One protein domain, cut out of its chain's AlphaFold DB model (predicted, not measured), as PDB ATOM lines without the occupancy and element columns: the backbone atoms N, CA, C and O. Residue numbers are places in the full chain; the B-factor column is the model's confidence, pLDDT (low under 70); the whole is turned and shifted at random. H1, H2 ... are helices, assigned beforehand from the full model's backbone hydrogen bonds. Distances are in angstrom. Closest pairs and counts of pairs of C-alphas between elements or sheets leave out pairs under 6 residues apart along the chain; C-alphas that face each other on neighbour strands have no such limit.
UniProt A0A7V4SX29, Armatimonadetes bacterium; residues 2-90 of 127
ATOM      1  N   ARG A   2     -14.680 -45.868 -20.342       92.12
ATOM      2  CA  ARG A   2     -13.567 -45.315 -21.094       92.12
ATOM      3  C   ARG A   2     -14.141 -44.533 -22.271       92.12
ATOM      4  O   ARG A   2     -15.067 -45.003 -22.916       92.12
ATOM      5  N   ILE A   3     -13.563 -43.366 -22.507       96.50
ATOM      6  CA  ILE A   3     -13.603 -42.668 -23.789       96.50
ATOM      7  C   ILE A   3     -12.197 -42.822 -24.359       96.50
ATOM      8  O   ILE A   3     -11.227 -42.683 -23.609       96.50
ATOM      9  N   TRP A   4     -12.097 -43.206 -25.622       97.31
ATOM     10  CA  TRP A   4     -10.841 -43.337 -26.337       97.31
ATOM     11  C   TRP A   4     -10.490 -41.994 -26.973       97.31
ATOM     12  O   TRP A   4     -11.337 -41.343 -27.578       97.31
ATOM     13  N   PHE A   5      -9.231 -41.587 -26.859       96.81
ATOM     14  CA  PHE A   5      -8.726 -40.372 -27.499       96.81
ATOM     15  C   PHE A   5      -8.220 -40.609 -28.924       96.81
ATOM     16  O   PHE A   5      -7.925 -39.651 -29.634       96.81
ATOM     17  N   VAL A   6      -8.146 -41.868 -29.360       98.00
ATOM     18  CA  VAL A   6      -7.868 -42.200 -30.760       98.00
ATOM     19  C   VAL A   6      -9.060 -41.848 -31.669       98.00
ATOM     20  O   VAL A   6     -10.210 -41.812 -31.199       98.00
ATOM     21  N   PRO A   7      -8.815 -41.613 -32.972       98.00
ATOM     22  CA  PRO A   7      -9.868 -41.502 -33.979       98.00
ATOM     23  C   PRO A   7     -10.861 -42.676 -33.918       98.00
ATOM     24  O   PRO A   7     -10.492 -43.802 -33.581       98.00
ATOM     25  N   VAL A   8     -12.138 -42.416 -34.209       98.25
ATOM     26  CA  VAL A   8     -13.208 -43.435 -34.129       98.25
ATOM     27  C   VAL A   8     -13.020 -44.549 -35.160       98.25
ATOM     28  O   VAL A   8     -13.428 -45.685 -34.934       98.25
ATOM     29  N   GLU A   9     -12.340 -44.239 -36.257       98.25
ATOM     30  CA  GLU A   9     -11.988 -45.134 -37.351       98.25
ATOM     31  C   GLU A   9     -10.980 -46.207 -36.914       98.25
ATOM     32  O   GLU A   9     -10.962 -47.294 -37.488       98.25
ATOM     33  N   GLU A  10     -10.172 -45.939 -35.877       98.00
ATOM     34  CA  GLU A  10      -9.228 -46.916 -35.311       98.00
ATOM     35  C   GLU A  10      -9.933 -47.958 -34.417       98.00
ATOM     36  O   GLU A  10      -9.389 -49.035 -34.155       98.00
ATOM     37  N   LEU A  11     -11.149 -47.668 -33.941       97.69
ATOM     38  CA  LEU A  11     -11.912 -48.586 -33.096       97.69
ATOM     39  C   LEU A  11     -12.476 -49.732 -33.932       97.69
ATOM     40  O   LEU A  11     -13.089 -49.505 -34.970       97.69
ATOM     41  N   ASP A  12     -12.376 -50.970 -33.450       95.38
ATOM     42  CA  ASP A  12     -13.190 -52.048 -34.023       95.38
ATOM     43  C   ASP A  12     -14.669 -51.867 -33.623       95.38
ATOM     44  O   ASP A  12     -15.009 -51.043 -32.769       95.38
ATOM     45  N   ASP A  13     -15.562 -52.645 -34.227       94.81
ATOM     46  CA  ASP A  13     -17.007 -52.543 -33.986       94.81
ATOM     47  C   ASP A  13     -17.377 -52.706 -32.507       94.81
ATOM     48  O   ASP A  13     -18.259 -52.020 -31.986       94.81
ATOM     49  N   ARG A  14     -16.668 -53.585 -31.794       92.62
ATOM     50  CA  ARG A  14     -16.909 -53.852 -30.377       92.62
ATOM     51  C   ARG A  14     -16.518 -52.658 -29.514       92.62
ATOM     52  O   ARG A  14     -17.241 -52.319 -28.577       92.62
ATOM     53  N   HIS A  15     -15.373 -52.048 -29.789       95.06
ATOM     54  CA  HIS A  15     -14.869 -50.903 -29.046       95.06
ATOM     55  C   HIS A  15     -15.662 -49.639 -29.371       95.06
ATOM     56  O   HIS A  15     -15.943 -48.879 -28.448       95.06
ATOM     57  N   LEU A  16     -16.087 -49.462 -30.623       97.19
ATOM     58  CA  LEU A  16     -16.963 -48.371 -31.042       97.19
ATOM     59  C   LEU A  16     -18.319 -48.438 -30.322       97.19
ATOM     60  O   LEU A  16     -18.720 -47.480 -29.662       97.19
ATOM     61  N   LEU A  17     -18.995 -49.593 -30.372       94.94
ATOM     62  CA  LEU A  17     -20.267 -49.807 -29.668       94.94
ATOM     63  C   LEU A  17     -20.115 -49.712 -28.145       94.94
ATOM     64  O   LEU A  17     -20.962 -49.138 -27.459       94.94
ATOM     65  N   GLY A  18     -19.038 -50.285 -27.604       95.25
ATOM     66  CA  GLY A  18     -18.758 -50.263 -26.172       95.25
ATOM     67  C   GLY A  18     -18.517 -48.847 -25.653       95.25
ATOM     68  O   GLY A  18     -19.080 -48.468 -24.626       95.25
ATOM     69  N   GLU A  19     -17.719 -48.055 -26.370       97.56
ATOM     70  CA  GLU A  19     -17.486 -46.652 -26.033       97.56
ATOM     71  C   GLU A  19     -18.778 -45.839 -26.147       97.56
ATOM     72  O   GLU A  19     -19.088 -45.086 -25.229       97.56
ATOM     73  N   HIS A  20     -19.564 -46.017 -27.213       97.50
ATOM     74  CA  HIS A  20     -20.849 -45.329 -27.400       97.50
ATOM     75  C   HIS A  20     -21.824 -45.568 -26.242       97.50
ATOM     76  O   HIS A  20     -22.401 -44.625 -25.692       97.50
ATOM     77  N   PHE A  21     -21.953 -46.820 -25.797       96.50
ATOM     78  CA  PHE A  21     -22.768 -47.154 -24.631       96.50
ATOM     79  C   PHE A  21     -22.238 -46.493 -23.352       96.50
ATOM     80  O   PHE A  21     -22.995 -45.881 -22.594       96.50
ATOM     81  N   GLU A  22     -20.933 -46.601 -23.090       97.44
ATOM     82  CA  GLU A  22     -20.327 -46.020 -21.892       97.44
ATOM     83  C   GLU A  22     -20.393 -44.486 -21.891       97.44
ATOM     84  O   GLU A  22     -20.569 -43.896 -20.822       97.44
ATOM     85  N   LEU A  23     -20.322 -43.852 -23.063       97.94
ATOM     86  CA  LEU A  23     -20.514 -42.418 -23.260       97.94
ATOM     87  C   LEU A  23     -21.910 -41.991 -22.805       97.94
ATOM     88  O   LEU A  23     -22.024 -41.067 -21.998       97.94
ATOM     89  N   HIS A  24     -22.963 -42.699 -23.223       97.44
ATOM     90  CA  HIS A  24     -24.333 -42.434 -22.759       97.44
ATOM     91  C   HIS A  24     -24.481 -42.601 -21.246       97.44
ATOM     92  O   HIS A  24     -25.169 -41.820 -20.584       97.44
ATOM     93  N   VAL A  25     -23.799 -43.586 -20.659       96.94
ATOM     94  CA  VAL A  25     -23.764 -43.758 -19.200       96.94
ATOM     95  C   VAL A  25     -23.071 -42.571 -18.510       96.94
ATOM     96  O   VAL A  25     -23.568 -42.110 -17.478       96.94
ATOM     97  N   MET A  26     -21.964 -42.045 -19.059       97.31
ATOM     98  CA  MET A  26     -21.295 -40.841 -18.527       97.31
ATOM     99  C   MET A  26     -22.195 -39.616 -18.633       97.31
ATOM    100  O   MET A  26     -22.412 -38.940 -17.628       97.31
ATOM    101  N   ALA A  27     -22.728 -39.350 -19.828       97.44
ATOM    102  CA  ALA A  27     -23.557 -38.184 -20.110       97.44
ATOM    103  C   ALA A  27     -24.768 -38.137 -19.172       97.44
ATOM    104  O   ALA A  27     -24.989 -37.131 -18.502       97.44
ATOM    105  N   ASN A  28     -25.479 -39.256 -19.009       96.88
ATOM    106  CA  ASN A  28     -26.618 -39.339 -18.094       96.88
ATOM    107  C   ASN A  28     -26.241 -39.075 -16.631       96.88
ATOM    108  O   ASN A  28     -26.988 -38.408 -15.915       96.88
ATOM    109  N   ALA A  29     -25.100 -39.588 -16.163       97.50
ATOM    110  CA  ALA A  29     -24.645 -39.329 -14.798       97.50
ATOM    111  C   ALA A  29     -24.302 -37.845 -14.587       97.50
ATOM    112  O   ALA A  29     -24.640 -37.281 -13.547       97.50
ATOM    113  N   LEU A  30     -23.655 -37.215 -15.574       97.38
ATOM    114  CA  LEU A  30     -23.273 -35.802 -15.539       97.38
ATOM    115  C   LEU A  30     -24.493 -34.878 -15.600       97.38
ATOM    116  O   LEU A  30     -24.616 -34.009 -14.745       97.38
ATOM    117  N   ILE A  31     -25.425 -35.123 -16.525       96.88
ATOM    118  CA  ILE A  31     -26.670 -34.349 -16.674       96.88
ATOM    119  C   ILE A  31     -27.514 -34.412 -15.398       96.88
ATOM    120  O   ILE A  31     -28.073 -33.410 -14.965       96.88
ATOM    121  N   ARG A  32     -27.599 -35.587 -14.763       95.94
ATOM    122  CA  ARG A  32     -28.330 -35.754 -13.497       95.94
ATOM    123  C   ARG A  32     -27.597 -35.175 -12.287       95.94
ATOM    124  O   ARG A  32     -28.191 -35.119 -11.215       95.94
ATOM    125  N   GLY A  33     -26.314 -34.833 -12.416       95.69
ATOM    126  CA  GLY A  33     -25.474 -34.410 -11.295       95.69
ATOM    127  C   GLY A  33     -25.254 -35.498 -10.234       95.69
ATOM    128  O   GLY A  33     -25.011 -35.176  -9.073       95.69
ATOM    129  N   GLY A  34     -25.374 -36.788 -10.582       93.69
ATOM    130  CA  GLY A  34     -25.343 -37.866  -9.592       93.69
ATOM    131  C   GLY A  34     -25.495 -39.287 -10.145       93.69
ATOM    132  O   GLY A  34     -25.565 -39.525 -11.349       93.69
ATOM    133  N   GLY A  35     -25.534 -40.267  -9.238       93.00
ATOM    134  CA  GLY A  35     -25.686 -41.692  -9.558       93.00
ATOM    135  C   GLY A  35     -24.382 -42.498  -9.532       93.00
ATOM    136  O   GLY A  35     -23.292 -41.968  -9.319       93.00
ATOM    137  N   LYS A  36     -24.502 -43.816  -9.756       94.25
ATOM    138  CA  LYS A  36     -23.416 -44.806  -9.583       94.25
ATOM    139  C   LYS A  36     -22.118 -44.428 -10.304       94.25
ATOM    140  O   LYS A  36     -21.030 -44.633  -9.775       94.25
ATOM    141  N   TRP A  37     -22.236 -43.876 -11.507       95.50
ATOM    142  CA  TRP A  37     -21.099 -43.582 -12.376       95.50
ATOM    143  C   TRP A  37     -20.606 -42.134 -12.286       95.50
ATOM    144  O   TRP A  37     -19.568 -41.815 -12.861       95.50
ATOM    145  N   PHE A  38     -21.284 -41.267 -11.527       96.06
ATOM    146  CA  PHE A  38     -20.953 -39.839 -11.423       96.06
ATOM    147  C   PHE A  38     -19.586 -39.569 -10.783       96.06
ATOM    148  O   PHE A  38     -18.907 -38.592 -11.105       96.06
ATOM    149  N   ASN A  39     -19.169 -40.447  -9.868       96.06
ATOM    150  CA  ASN A  39     -17.882 -40.356  -9.183       96.06
ATOM    151  C   ASN A  39     -16.794 -41.244  -9.800       96.06
ATOM    152  O   ASN A  39     -15.678 -41.274  -9.279       96.06
ATOM    153  N   HIS A  40     -17.085 -41.938 -10.904       96.25
ATOM    154  CA  HIS A  40     -16.082 -42.731 -11.605       96.25
ATOM    155  C   HIS A  40     -14.964 -41.813 -12.142       96.25
ATOM    156  O   HIS A  40     -15.287 -40.760 -12.697       96.25
ATOM    157  N   PRO A  41     -13.669 -42.183 -12.024       94.12
ATOM    158  CA  PRO A  41     -12.554 -41.331 -12.449       94.12
ATOM    159  C   PRO A  41     -12.693 -40.810 -13.881       94.12
ATOM    160  O   PRO A  41     -12.550 -39.615 -14.105       94.12
ATOM    161  N   ALA A  42     -13.082 -41.678 -14.823       93.38
ATOM    162  CA  ALA A  42     -13.325 -41.269 -16.206       93.38
ATOM    163  C   ALA A  42     -14.437 -40.213 -16.323       93.38
ATOM    164  O   ALA A  42     -14.217 -39.171 -16.923       93.38
ATOM    165  N   THR A  43     -15.594 -40.422 -15.682       96.88
ATOM    166  CA  THR A  43     -16.717 -39.469 -15.703       96.88
ATOM    167  C   THR A  43     -16.329 -38.115 -15.113       96.88
ATOM    168  O   THR A  43     -16.739 -37.077 -15.625       96.88
ATOM    169  N   LYS A  44     -15.504 -38.102 -14.056       95.69
ATOM    170  CA  LYS A  44     -15.033 -36.860 -13.424       95.69
ATOM    171  C   LYS A  44     -14.262 -35.959 -14.391       95.69
ATOM    172  O   LYS A  44     -14.407 -34.745 -14.289       95.69
ATOM    173  N   MET A  45     -13.502 -36.528 -15.333       93.69
ATOM    174  CA  MET A  45     -12.746 -35.752 -16.331       93.69
ATOM    175  C   MET A  45     -13.659 -34.875 -17.206       93.69
ATOM    176  O   MET A  45     -13.266 -33.779 -17.612       93.69
ATOM    177  N   PHE A  46     -14.894 -35.330 -17.430       96.50
ATOM    178  CA  PHE A  46     -15.891 -34.683 -18.284       96.50
ATOM    179  C   PHE A  46     -16.880 -33.782 -17.527       96.50
ATOM    180  O   PHE A  46     -17.815 -33.259 -18.128       96.50
ATOM    181  N   ARG A  47     -16.697 -33.559 -16.217       95.75
ATOM    182  CA  ARG A  47     -17.493 -32.559 -15.484       95.75
ATOM    183  C   ARG A  47     -17.264 -31.174 -16.085       95.75
ATOM    184  O   ARG A  47     -16.110 -30.772 -16.248       95.75
ATOM    185  N   GLY A  48     -18.351 -30.469 -16.396       96.50
ATOM    186  CA  GLY A  48     -18.286 -29.173 -17.071       96.50
ATOM    187  C   GLY A  48     -17.901 -29.262 -18.553       96.50
ATOM    188  O   GLY A  48     -17.433 -28.273 -19.106       96.50
ATOM    189  N   LYS A  49     -17.966 -30.450 -19.173       96.94
ATOM    190  CA  LYS A  49     -17.485 -30.694 -20.543       96.94
ATOM    191  C   LYS A  49     -18.436 -31.563 -21.369       96.94
ATOM    192  O   LYS A  49     -17.982 -32.377 -22.175       96.94
ATOM    193  N   LEU A  50     -19.750 -31.421 -21.185       97.62
ATOM    194  CA  LEU A  50     -20.736 -32.200 -21.946       97.62
ATOM    195  C   LEU A  50     -20.608 -32.015 -23.468       97.62
ATOM    196  O   LEU A  50     -20.801 -32.986 -24.200       97.62
ATOM    197  N   GLY A  51     -20.197 -30.836 -23.951       97.69
ATOM    198  CA  GLY A  51     -19.949 -30.597 -25.377       97.69
ATOM    199  C   GLY A  51     -18.871 -31.505 -25.983       97.69
ATOM    200  O   GLY A  51     -18.969 -31.898 -27.144       97.69
ATOM    201  N   VAL A  52     -17.879 -31.930 -25.190       97.50
ATOM    202  CA  VAL A  52     -16.849 -32.886 -25.638       97.50
ATOM    203  C   VAL A  52     -17.456 -34.268 -25.876       97.50
ATOM    204  O   VAL A  52     -17.171 -34.897 -26.894       97.50
ATOM    205  N   LEU A  53     -18.318 -34.731 -24.964       97.81
ATOM    206  CA  LEU A  53     -19.015 -36.011 -25.118       97.81
ATOM    207  C   LEU A  53     -19.996 -35.972 -26.290       97.81
ATOM    208  O   LEU A  53     -20.091 -36.949 -27.025       97.81
ATOM    209  N   TYR A  54     -20.674 -34.845 -26.503       98.12
ATOM    210  CA  TYR A  54     -21.543 -34.663 -27.661       98.12
ATOM    211  C   TYR A  54     -20.774 -34.798 -28.980       98.12
ATOM    212  O   TYR A  54     -21.132 -35.624 -29.813       98.12
ATOM    213  N   ARG A  55     -19.665 -34.072 -29.160       97.88
ATOM    214  CA  ARG A  55     -18.868 -34.185 -30.394       97.88
ATOM    215  C   ARG A  55     -18.328 -35.597 -30.612       97.88
ATOM    216  O   ARG A  55     -18.347 -36.086 -31.738       97.88
ATOM    217  N   ARG A  56     -17.884 -36.268 -29.543       97.94
ATOM    218  CA  ARG A  56     -17.452 -37.669 -29.626       97.94
ATOM    219  C   ARG A  56     -18.604 -38.588 -30.039       97.94
ATOM    220  O   ARG A  56     -18.393 -39.466 -30.866       97.94
ATOM    221  N   HIS A  57     -19.811 -38.369 -29.513       98.31
ATOM    222  CA  HIS A  57     -21.006 -39.100 -29.931       98.31
ATOM    223  C   HIS A  57     -21.279 -38.923 -31.428       98.31
ATOM    224  O   HIS A  57     -21.480 -39.917 -32.118       98.31
ATOM    225  N   GLU A  58     -21.225 -37.697 -31.949       98.06
ATOM    226  CA  GLU A  58     -21.464 -37.447 -33.377       98.06
ATOM    227  C   GLU A  58     -20.431 -38.148 -34.268       98.06
ATOM    228  O   GLU A  58     -20.799 -38.769 -35.264       98.06
ATOM    229  N   GLN A  59     -19.153 -38.144 -33.874       98.25
ATOM    230  CA  GLN A  59     -18.109 -38.914 -34.562       98.25
ATOM    231  C   GLN A  59     -18.424 -40.416 -34.566       98.25
ATOM    232  O   GLN A  59     -18.317 -41.070 -35.600       98.25
ATOM    233  N   GLN A  60     -18.849 -40.966 -33.425       98.19
ATOM    234  CA  GLN A  60     -19.212 -42.380 -33.323       98.19
ATOM    235  C   GLN A  60     -20.418 -42.722 -34.198       98.19
ATOM    236  O   GLN A  60     -20.404 -43.750 -34.867       98.19
ATOM    237  N   VAL A  61     -21.450 -41.874 -34.217       97.62
ATOM    238  CA  VAL A  61     -22.643 -42.078 -35.048       97.62
ATOM    239  C   VAL A  61     -22.293 -42.030 -36.528       97.62
ATOM    240  O   VAL A  61     -22.720 -42.915 -37.268       97.62
ATOM    241  N   ALA A  62     -21.488 -41.056 -36.956       97.62
ATOM    242  CA  ALA A  62     -21.027 -40.965 -38.337       97.62
ATOM    243  C   ALA A  62     -20.243 -42.222 -38.747       97.62
ATOM    244  O   ALA A  62     -20.491 -42.792 -39.809       97.62
ATOM    245  N   GLU A  63     -19.357 -42.713 -37.878       98.25
ATOM    246  CA  GLU A  63     -18.581 -43.921 -38.149       98.25
ATOM    247  C   GLU A  63     -19.445 -45.192 -38.163       98.25
ATOM    248  O   GLU A  63     -19.298 -46.038 -39.044       98.25
ATOM    249  N   MET A  64     -20.404 -45.313 -37.241       97.12
ATOM    250  CA  MET A  64     -21.396 -46.394 -37.250       97.12
ATOM    251  C   MET A  64     -22.206 -46.393 -38.552       97.12
ATOM    252  O   MET A  64     -22.373 -47.440 -39.178       97.12
ATOM    253  N   GLN A  65     -22.677 -45.224 -38.998       95.94
ATOM    254  CA  GLN A  65     -23.395 -45.084 -40.267       95.94
ATOM    255  C   GLN A  65     -22.513 -45.481 -41.453       95.94
ATOM    256  O   GLN A  65     -22.951 -46.253 -42.306       95.94
ATOM    257  N   ARG A  66     -21.252 -45.030 -41.476       97.50
ATOM    258  CA  ARG A  66     -20.281 -45.375 -42.523       97.50
ATOM    259  C   ARG A  66     -20.042 -46.884 -42.622       97.50
ATOM    260  O   ARG A  66     -19.884 -47.403 -43.724       97.50
ATOM    261  N   ARG A  67     -20.039 -47.595 -41.491       97.06
ATOM    262  CA  ARG A  67     -19.904 -49.061 -41.430       97.06
ATOM    263  C   ARG A  67     -21.207 -49.824 -41.705       97.06
ATOM    264  O   ARG A  67     -21.198 -51.050 -41.703       97.06
ATOM    265  N   GLY A  68     -22.322 -49.129 -41.938       95.88
ATOM    266  CA  GLY A  68     -23.611 -49.744 -42.263       95.88
ATOM    267  C   GLY A  68     -24.409 -50.232 -41.053       95.88
ATOM    268  O   GLY A  68     -25.290 -51.077 -41.198       95.88
ATOM    269  N   PHE A  69     -24.135 -49.715 -39.852       93.31
ATOM    270  CA  PHE A  69     -24.915 -50.056 -38.665       93.31
ATOM    271  C   PHE A  69     -26.332 -49.499 -38.805       93.31
ATOM    272  O   PHE A  69     -26.552 -48.288 -38.831       93.31
ATOM    273  N   THR A  70     -27.318 -50.387 -38.837       85.25
ATOM    274  CA  THR A  70     -28.731 -50.009 -38.853       85.25
ATOM    275  C   THR A  70     -29.286 -50.060 -37.432       85.25
ATOM    276  O   THR A  70     -29.355 -51.135 -36.840       85.25
ATOM    277  N   GLY A  71     -29.704 -48.920 -36.869       77.12
ATOM    278  CA  GLY A  71     -30.447 -48.907 -35.600       77.12
ATOM    279  C   GLY A  71     -29.856 -48.097 -34.449       77.12
ATOM    280  O   GLY A  71     -30.284 -48.299 -33.312       77.12
ATOM    281  N   HIS A  72     -28.943 -47.153 -34.702       88.31
ATOM    282  CA  HIS A  72     -28.737 -46.075 -33.730       88.31
ATOM    283  C   HIS A  72     -30.057 -45.298 -33.573       88.31
ATOM    284  O   HIS A  72     -30.627 -44.817 -34.550       88.31
ATOM    285  N   LYS A  73     -30.594 -45.273 -32.348       86.88
ATOM    286  CA  LYS A  73     -31.894 -44.657 -32.009       86.88
ATOM    287  C   LYS A  73     -31.819 -43.723 -30.804       86.88
ATOM    288  O   LYS A  73     -32.834 -43.161 -30.404       86.88
ATOM    289  N   THR A  74     -30.638 -43.587 -30.209       89.06
ATOM    290  CA  THR A  74     -30.447 -42.856 -28.957       89.06
ATOM    291  C   THR A  74     -29.617 -41.612 -29.248       89.06
ATOM    292  O   THR A  74     -28.386 -41.688 -29.185       89.06
ATOM    293  N   PRO A  75     -30.254 -40.485 -29.619       93.69
ATOM    294  CA  PRO A  75     -29.542 -39.233 -29.823       93.69
ATOM    295  C   PRO A  75     -28.910 -38.754 -28.514       93.69
ATOM    296  O   PRO A  75     -29.356 -39.106 -27.417       93.69
ATOM    297  N   PHE A  76     -27.871 -37.933 -28.628       96.44
ATOM    298  CA  PHE A  76     -27.340 -37.219 -27.476       96.44
ATOM    299  C   PHE A  76     -28.343 -36.127 -27.047       96.44
ATOM    300  O   PHE A  76     -28.876 -35.438 -27.918       96.44
ATOM    301  N   PRO A  77     -28.608 -35.931 -25.743       94.62
ATOM    302  CA  PRO A  77     -29.530 -34.901 -25.256       94.62
ATOM    303  C   PRO A  77     -28.878 -33.506 -25.293       94.62
ATOM    304  O   PRO A  77     -28.481 -32.951 -24.264       94.62
ATOM    305  N   VAL A  78     -28.701 -32.957 -26.497       94.88
ATOM    306  CA  VAL A  78     -28.000 -31.684 -26.763       94.88
ATOM    307  C   VAL A  78     -28.614 -30.512 -25.997       94.88
ATOM    308  O   VAL A  78     -27.899 -29.637 -25.518       94.88
ATOM    309  N   GLU A  79     -29.928 -30.522 -25.798       96.00
ATOM    310  CA  GLU A  79     -30.663 -29.503 -25.050       96.00
ATOM    311  C   GLU A  79     -30.311 -29.459 -23.554       96.00
ATOM    312  O   GLU A  79     -30.669 -28.511 -22.856       96.00
ATOM    313  N   LYS A  80     -29.629 -30.491 -23.041       96.62
ATOM    314  CA  LYS A  80     -29.145 -30.558 -21.655       96.62
ATOM    315  C   LYS A  80     -27.717 -30.051 -21.491       96.62
ATOM    316  O   LYS A  80     -27.226 -30.036 -20.366       96.62
ATOM    317  N   ILE A  81     -27.049 -29.658 -22.574       95.94
ATOM    318  CA  ILE A  81     -25.690 -29.114 -22.529       95.94
ATOM    319  C   ILE A  81     -25.777 -27.638 -22.116       95.94
ATOM    320  O   ILE A  81     -26.392 -26.846 -22.833       95.94
ATOM    321  N   PRO A  82     -25.171 -27.224 -20.986       95.38
ATOM    322  CA  PRO A  82     -25.100 -25.810 -20.640       95.38
ATOM    323  C   PRO A  82     -24.316 -25.035 -21.702       95.38
ATOM    324  O   PRO A  82     -23.320 -25.535 -22.219       95.38
ATOM    325  N   LEU A  83     -24.722 -23.794 -21.994       90.94
ATOM    326  CA  LEU A  83     -24.113 -22.981 -23.058       90.94
ATOM    327  C   LEU A  83     -22.582 -22.883 -22.926       90.94
ATOM    328  O   LEU A  83     -21.868 -23.039 -23.910       90.94
ATOM    329  N   GLY A  84     -22.076 -22.716 -21.699       94.00
ATOM    330  CA  GLY A  84     -20.636 -22.648 -21.419       94.00
ATOM    331  C   GLY A  84     -19.876 -23.975 -21.559       94.00
ATOM    332  O   GLY A  84     -18.652 -23.975 -21.515       94.00
ATOM    333  N   GLU A  85     -20.571 -25.104 -21.724       96.62
ATOM    334  CA  GLU A  85     -19.952 -26.421 -21.908       96.62
ATOM    335  C   GLU A  85     -19.919 -26.882 -23.367       96.62
ATOM    336  O   GLU A  85     -19.228 -27.858 -23.668       96.62
ATOM    337  N   MET A  86     -20.656 -26.224 -24.272       95.12
ATOM    338  CA  MET A  86     -20.712 -26.619 -25.684       95.12
ATOM    339  C   MET A  86     -19.320 -26.551 -26.317       95.12
ATOM    340  O   MET A  86     -18.847 -27.530 -26.893       95.12
ATOM    341  N   ASP A  87     -18.617 -25.442 -26.100       93.94
ATOM    342  CA  ASP A  87     -17.272 -25.206 -26.629       93.94
ATOM    343  C   ASP A  87     -16.160 -25.696 -25.691       93.94
ATOM    344  O   ASP A  87     -14.979 -25.457 -25.940       93.94
ATOM    345  N   ALA A  88     -16.509 -26.414 -24.616       95.25
ATOM    346  CA  ALA A  88     -15.524 -26.964 -23.696       95.25
ATOM    347  C   ALA A  88     -14.548 -27.891 -24.425       95.25
ATOM    348  O   ALA A  88     -14.924 -28.627 -25.342       95.25
ATOM    349  N   GLN A  89     -13.299 -27.900 -23.975       92.88
ATOM    350  CA  GLN A  89     -12.237 -28.726 -24.536       92.88
ATOM    351  C   GLN A  89     -11.577 -29.570 -23.445       92.88
ATOM    352  O   GLN A  89     -11.670 -29.281 -22.248       92.88
ATOM    353  N   ILE A  90     -10.927 -30.646 -23.873       91.94
ATOM    354  CA  ILE A  90      -9.985 -31.405 -23.057       91.94
ATOM    355  C   ILE A  90      -8.635 -31.248 -23.732       91.94
ATOM    356  O   ILE A  90      -8.542 -31.404 -24.948       91.94
TER     357      ILE A  90
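Overview. This is residues 2 to 90 of the 127 residues of a protein of Armatimonadetes bacterium (UniProt A0A7V4SX29). What does the domain look like? Two long helices, H1 and H3, are packed side by side and run opposite ways, with the short helices H2 and H4 toward one end of this pair. From the other end, the long unnamed stretch of residues 67 to 82 folds back to H4. What are its make-up and size? The printed part has 89 residues, with four named helices in the order H1, H2, H3, H4 and no named strand, and the class is all helix. It is compact, with a radius of gyration of the C-alphas of 12.7 A and spans of 34 by 24 by 23 A.

Arrangement. How do the two long helices stand? H1, residues 13 to 31, touches H3, residues 50 to 66, at a shallow tilt of 27 degrees, opposite ways. Their closest C-alphas, those of His 20 and His 57, are 6.7 A apart. Where are the short helices? H2, residues 41 to 45, only just touches H1, with 3 pairs of C-alphas within 8 A, and with residues 26 to 30 of H1 alone; the closest C-alphas, of Met 26 and Thr 43, are 5.6 A apart. H4, residues 83 to 86, touches H3 at residues 50 to 52 alone; the closest C-alphas, of Gly 51 and Met 86, are 4.1 A apart. H4 is apart from H1 and H2, and H2 is apart from H3. What do the helix backbones show? In H1, H2 and H3 every O i to N i+4 pair is within hydrogen-bond range; H4 is too short for such a pair.

Along the chain. Where does H1 run? It begins at C-alpha 13, (-17.007, -52.543, -33.986), and measures 26.9 A from first to last C-alpha. How long are the others? H2 measures 6.8 A, H3 24.4 A and H4 5.6 A, which ends at C-alpha 86, (-20.712, -26.619, -25.684).

Size, cuts and confidence. How far does it reach? The two C-alphas farthest apart, of Asn 39 and Gly 68, are 34.9 A apart. Is it continuous and confident? The printed part has no cut; the link H2 to H3 is tight, H1 to H2 short and H3 to H4 long. Mean pLDDT of the printed part is 95.6, and no printed residue is under 70.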